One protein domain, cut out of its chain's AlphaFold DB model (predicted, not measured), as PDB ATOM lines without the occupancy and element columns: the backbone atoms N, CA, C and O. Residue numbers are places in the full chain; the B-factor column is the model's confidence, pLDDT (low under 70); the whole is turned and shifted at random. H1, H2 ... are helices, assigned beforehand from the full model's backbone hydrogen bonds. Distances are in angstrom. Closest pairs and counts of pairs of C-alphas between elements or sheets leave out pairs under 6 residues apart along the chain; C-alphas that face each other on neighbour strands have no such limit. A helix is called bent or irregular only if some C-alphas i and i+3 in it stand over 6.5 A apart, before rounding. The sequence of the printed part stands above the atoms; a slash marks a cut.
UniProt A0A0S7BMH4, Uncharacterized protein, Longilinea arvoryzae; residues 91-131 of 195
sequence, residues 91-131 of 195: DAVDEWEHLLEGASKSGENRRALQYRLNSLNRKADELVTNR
ATOM      1  N   ASP A  91      29.987  52.649  19.291       81.38
ATOM      2  CA  ASP A  91      29.488  51.346  18.893       81.38
ATOM      3  C   ASP A  91      28.166  51.142  19.630       81.38
ATOM      4  O   ASP A  91      28.100  51.293  20.854       81.38
ATOM      5  N   ALA A  92      27.089  50.919  18.875       79.19
ATOM      6  CA  ALA A  92      25.773  50.755  19.468       79.19
ATOM      7  C   ALA A  92      25.832  49.638  20.519       79.19
ATOM      8  O   ALA A  92      25.193  49.741  21.563       79.19
ATOM      9  N   VAL A  93      26.668  48.621  20.281       84.31
ATOM     10  CA  VAL A  93      26.924  47.522  21.212       84.31
ATOM     11  C   VAL A  93      27.517  48.026  22.532       84.31
ATOM     12  O   VAL A  93      26.972  47.697  23.585       84.31
ATOM     13  N   ASP A  94      28.550  48.872  22.491       85.31
ATOM     14  CA  ASP A  94      29.187  49.432  23.695       85.31
ATOM     15  C   ASP A  94      28.213  50.316  24.496       85.31
ATOM     16  O   ASP A  94      28.223  50.330  25.731       85.31
ATOM     17  N   GLU A  95      27.339  51.063  23.810       85.50
ATOM     18  CA  GLU A  95      26.301  51.866  24.468       85.50
ATOM     19  C   GLU A  95      25.278  50.978  25.191       85.50
ATOM     20  O   GLU A  95      24.931  51.247  26.346       85.50
ATOM     21  N   TRP A  96      24.821  49.899  24.547       88.00
ATOM     22  CA  TRP A  96      23.896  48.946  25.164       88.00
ATOM     23  C   TRP A  96      24.532  48.187  26.331       88.00
ATOM     24  O   TRP A  96      23.868  48.001  27.354       88.00
ATOM     25  N   GLU A  97      25.809  47.808  26.228       90.94
ATOM     26  CA  GLU A  97      26.549  47.165  27.320       90.94
ATOM     27  C   GLU A  97      26.618  48.080  28.550       90.94
ATOM     28  O   GLU A  97      26.258  47.665  29.657       90.94
ATOM     29  N   HIS A  98      26.957  49.357  28.358       89.19
ATOM     30  CA  HIS A  98      26.983  50.330  29.449       89.19
ATOM     31  C   HIS A  98      25.605  50.578  30.079       89.19
ATOM     32  O   HIS A  98      25.504  50.712  31.303       89.19
ATOM     33  N   LEU A  99      24.534  50.632  29.281       86.56
ATOM     34  CA  LEU A  99      23.171  50.813  29.796       86.56
ATOM     35  C   LEU A  99      22.699  49.596  30.605       86.56
ATOM     36  O   LEU A  99      22.091  49.763  31.667       86.56
ATOM     37  N   LEU A 100      23.017  48.383  30.146       91.94
ATOM     38  CA  LEU A 100      22.728  47.138  30.864       91.94
ATOM     39  C   LEU A 100      23.503  47.057  32.182       91.94
ATOM     40  O   LEU A 100      22.919  46.753  33.230       91.94
ATOM     41  N   GLU A 101      24.794  47.392  32.163       90.81
ATOM     42  CA  GLU A 101      25.614  47.419  33.373       90.81
ATOM     43  C   GLU A 101      25.090  48.469  34.371       90.81
ATOM     44  O   GLU A 101      24.945  48.189  35.566       90.81
ATOM     45  N   GLY A 102      24.720  49.657  33.884       87.88
ATOM     46  CA  GLY A 102      24.150  50.738  34.686       87.88
ATOM     47  C   GLY A 102      22.801  50.387  35.324       87.88
ATOM     48  O   GLY A 102      22.562  50.756  36.479       87.88
ATOM     49  N   ALA A 103      21.938  49.648  34.618       90.00
ATOM     50  CA  ALA A 103      20.615  49.225  35.095       90.00
ATOM     51  C   ALA A 103      20.670  48.178  36.225       90.00
ATOM     52  O   ALA A 103      19.712  48.032  36.998       90.00
ATOM     53  N   SER A 104      21.792  47.460  36.348       88.12
ATOM     54  CA  SER A 104      22.042  46.550  37.474       88.12
ATOM     55  C   SER A 104      22.357  47.302  38.775       88.12
ATOM     56  O   SER A 104      22.018  46.821  39.855       88.12
ATOM     57  N   LYS A 105      22.948  48.501  38.668       89.62
ATOM     58  CA  LYS A 105      23.467  49.284  39.799       89.62
ATOM     59  C   LYS A 105      22.480  50.333  40.322       89.62
ATOM     60  O   LYS A 105      22.539  50.666  41.501       89.62
ATOM     61  N   SER A 106      21.578  50.852  39.480       91.94
ATOM     62  CA  SER A 106      20.628  51.912  39.857       91.94
ATOM     63  C   SER A 106      19.228  51.682  39.284       91.94
ATOM     64  O   SER A 106      19.064  51.321  38.116       91.94
ATOM     65  N   GLY A 107      18.202  51.950  40.100       88.69
ATOM     66  CA  GLY A 107      16.799  51.911  39.676       88.69
ATOM     67  C   GLY A 107      16.445  52.976  38.633       88.69
ATOM     68  O   GLY A 107      15.577  52.745  37.796       88.69
ATOM     69  N   GLU A 108      17.147  54.110  38.627       87.62
ATOM     70  CA  GLU A 108      16.951  55.178  37.638       87.62
ATOM     71  C   GLU A 108      17.432  54.742  36.245       87.62
ATOM     72  O   GLU A 108      16.690  54.830  35.268       87.62
ATOM     73  N   ASN A 109      18.620  54.134  36.175       84.56
ATOM     74  CA  ASN A 109      19.162  53.569  34.935       84.56
ATOM     75  C   ASN A 109      18.289  52.435  34.386       84.56
ATOM     76  O   ASN A 109      18.180  52.264  33.175       84.56
ATOM     77  N   ARG A 110      17.628  51.676  35.268       88.06
ATOM     78  CA  ARG A 110      16.674  50.640  34.866       88.06
ATOM     79  C   ARG A 110      15.440  51.229  34.181       88.06
ATOM     80  O   ARG A 110      15.023  50.698  33.158       88.06
ATOM     81  N   ARG A 111      14.900  52.344  34.690       89.06
ATOM     82  CA  ARG A 111      13.793  53.065  34.033       89.06
ATOM     83  C   ARG A 111      14.221  53.634  32.679       89.06
ATOM     84  O   ARG A 111      13.470  53.525  31.716       89.06
ATOM     85  N   ALA A 112      15.435  54.178  32.587       84.75
ATOM     86  CA  ALA A 112      15.986  54.678  31.326       84.75
ATOM     87  C   ALA A 112      16.168  53.557  30.283       84.75
ATOM     88  O   ALA A 112      15.803  53.730  29.118       84.75
ATOM     89  N   LEU A 113      16.671  52.392  30.707       90.81
ATOM     90  CA  LEU A 113      16.786  51.206  29.859       90.81
ATOM     91  C   LEU A 113      15.407  50.707  29.406       90.81
ATOM     92  O   LEU A 113      15.223  50.433  28.224       90.81
ATOM     93  N   GLN A 114      14.430  50.644  30.316       90.62
ATOM     94  CA  GLN A 114      13.063  50.225  29.998       90.62
ATOM     95  C   GLN A 114      12.403  51.165  28.981       90.62
ATOM     96  O   GLN A 114      11.826  50.700  28.003       90.62
ATOM     97  N   TYR A 115      12.553  52.481  29.148       90.81
ATOM     98  CA  TYR A 115      12.046  53.458  28.184       90.81
ATOM     99  C   TYR A 115      12.665  53.262  26.794       90.81
ATOM    100  O   TYR A 115      11.952  53.257  25.788       90.81
ATOM    101  N   ARG A 116      13.987  53.045  26.723       89.12
ATOM    102  CA  ARG A 116      14.668  52.772  25.451       89.12
ATOM    103  C   ARG A 116      14.202  51.468  24.810       89.12
ATOM    104  O   ARG A 116      13.900  51.486  23.619       89.12
ATOM    105  N   LEU A 117      14.098  50.379  25.572       91.50
ATOM    106  CA  LEU A 117      13.589  49.098  25.070       91.50
ATOM    107  C   LEU A 117      12.154  49.231  24.549       91.50
ATOM    108  O   LEU A 117      11.882  48.775  23.445       91.50
ATOM    109  N   ASN A 118      11.280  49.949  25.257       90.25
ATOM    110  CA  ASN A 118       9.909  50.194  24.801       90.25
ATOM    111  C   ASN A 118       9.875  51.031  23.518       90.25
ATOM    112  O   ASN A 118       9.117  50.723  22.601       90.25
ATOM    113  N   SER A 119      10.724  52.059  23.405       88.00
ATOM    114  CA  SER A 119      10.821  52.836  22.164       88.00
ATOM    115  C   SER A 119      11.350  52.014  20.986       88.00
ATOM    116  O   SER A 119      10.916  52.223  19.855       88.00
ATOM    117  N   LEU A 120      12.266  51.075  21.241       88.31
ATOM    118  CA  LEU A 120      12.825  50.207  20.211       88.31
ATOM    119  C   LEU A 120      11.816  49.140  19.793       88.31
ATOM    120  O   LEU A 120      11.654  48.921  18.599       88.31
ATOM    121  N   ASN A 121      11.078  48.574  20.749       85.56
ATOM    122  CA  ASN A 121       9.971  47.664  20.482       85.56
ATOM    123  C   ASN A 121       8.884  48.352  19.655       85.56
ATOM    124  O   ASN A 121       8.472  47.814  18.644       85.56
ATOM    125  N   ARG A 122       8.497  49.589  19.996       82.94
ATOM    126  CA  ARG A 122       7.515  50.361  19.217       82.94
ATOM    127  C   ARG A 122       7.973  50.631  17.782       82.94
ATOM    128  O   ARG A 122       7.157  50.585  16.873       82.94
ATOM    129  N   LYS A 123       9.263  50.912  17.572       83.88
ATOM    130  CA  LYS A 123       9.832  51.095  16.225       83.88
ATOM    131  C   LYS A 123       9.937  49.781  15.455       83.88
ATOM    132  O   LYS A 123       9.719  49.775  14.254       83.88
ATOM    133  N   ALA A 124      10.306  48.692  16.126       81.44
ATOM    134  CA  ALA A 124      10.347  47.366  15.523       81.44
ATOM    135  C   ALA A 124       8.935  46.903  15.143       81.44
ATOM    136  O   ALA A 124       8.739  46.396  14.050       81.44
ATOM    137  N   ASP A 125       7.956  47.166  16.001       75.00
ATOM    138  CA  ASP A 125       6.550  46.867  15.764       75.00
ATOM    139  C   ASP A 125       5.984  47.712  14.615       75.00
ATOM    140  O   ASP A 125       5.408  47.159  13.691       75.00
ATOM    141  N   GLU A 126       6.283  49.017  14.546       75.50
ATOM    142  CA  GLU A 126       5.946  49.859  13.381       75.50
ATOM    143  C   GLU A 126       6.518  49.309  12.056       75.50
ATOM    144  O   GLU A 126       5.921  49.498  10.997       75.50
ATOM    145  N   LEU A 127       7.651  48.598  12.111       74.19
ATOM    146  CA  LEU A 127       8.270  47.949  10.951       74.19
ATOM    147  C   LEU A 127       7.712  46.546  10.652       74.19
ATOM    148  O   LEU A 127       7.784  46.114   9.502       74.19
ATOM    149  N   VAL A 128       7.195  45.825  11.652       69.31
ATOM    150  CA  VAL A 128       6.768  44.415  11.545       69.31
ATOM    151  C   VAL A 128       5.248  44.277  11.386       69.31
ATOM    152  O   VAL A 128       4.779  43.359  10.712       69.31
ATOM    153  N   THR A 129       4.461  45.193  11.945       54.78
ATOM    154  CA  THR A 129       3.036  44.975  12.202       54.78
ATOM    155  C   THR A 129       2.317  46.325  12.370       54.78
ATOM    156  O   THR A 129       2.564  47.081  13.288       54.78
ATOM    157  N   ASN A 130       1.317  46.745  11.599       51.72
ATOM    158  CA  ASN A 130       0.216  46.025  10.960       51.72
ATOM    159  C   ASN A 130      -0.429  44.878  11.778       51.72
ATOM    160  O   ASN A 130      -1.233  44.131  11.228       51.72
ATOM    161  N   ARG A 131      -0.120  44.729  13.082       48.53
ATOM    162  CA  ARG A 131      -0.794  43.817  14.036       48.53
ATOM    163  C   ARG A 131      -0.271  43.967  15.485       48.53
ATOM    164  O   ARG A 131       0.743  43.394  15.832       48.53
TER     165      ARG A 131
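AT A GLANCE: This is residues 91 to 131 of the 195 residues of an uncharacterized protein of Longilinea arvoryzae (UniProt A0A0S7BMH4). Two helices make an open V: the shorter arm, H1, runs to the point of the V, the chain turns there through Ser 106, and the longer arm, H2, runs back away from it. The two arms pack on each other near the point, and residues 117 to 131, of which 117 to 128 belong to H2, stick out free. The printed part has 41 residues with two named helices, H1 then H2 along the chain, and no named strand; its class is all helix. It is loose, with a radius of gyration of the C-alphas of 12.2 A, and flat, spanning 37 by 23 by 9 A.

HOW THE PARTS SIT: H1, residues 92 to 105, and H2, residues 107 to 128, form a helical hairpin. They touch, with the C-alphas of Ala 103 and Arg 110 the closest, 4.2 A apart. H1 touches H2 with residues 99 to 104 alone, and H2 touches H1 with residues 109 to 113 alone. Their lines stand at a steep tilt of 41 degrees and they run opposite ways; their centres are 13.6 A apart. In H2 every O i to N i+4 pair is within hydrogen-bond range, and in H1 9 of 10 are.

IN THESE COORDINATES: H1 begins at C-alpha 92, at (25.773, 50.755, 19.468), and ends at C-alpha 105, at (23.467, 49.284, 39.799), 20.5 A from first to last C-alpha. H2 begins at C-alpha 107, at (16.799, 51.911, 39.676), and ends at C-alpha 128, at (6.768, 44.415, 11.545), 30.8 A from first to last C-alpha. Neither helix is bent.

THE WHOLE: The two C-alphas farthest apart are those of Lys 105 and Asn 130, 37.2 A. The printed part has no cut, and the link from H1 to H2 is tight, with one residue between them. The mean pLDDT of the printed part is 83.6; residues 128 to 131 are under 70, where the model's confidence is low.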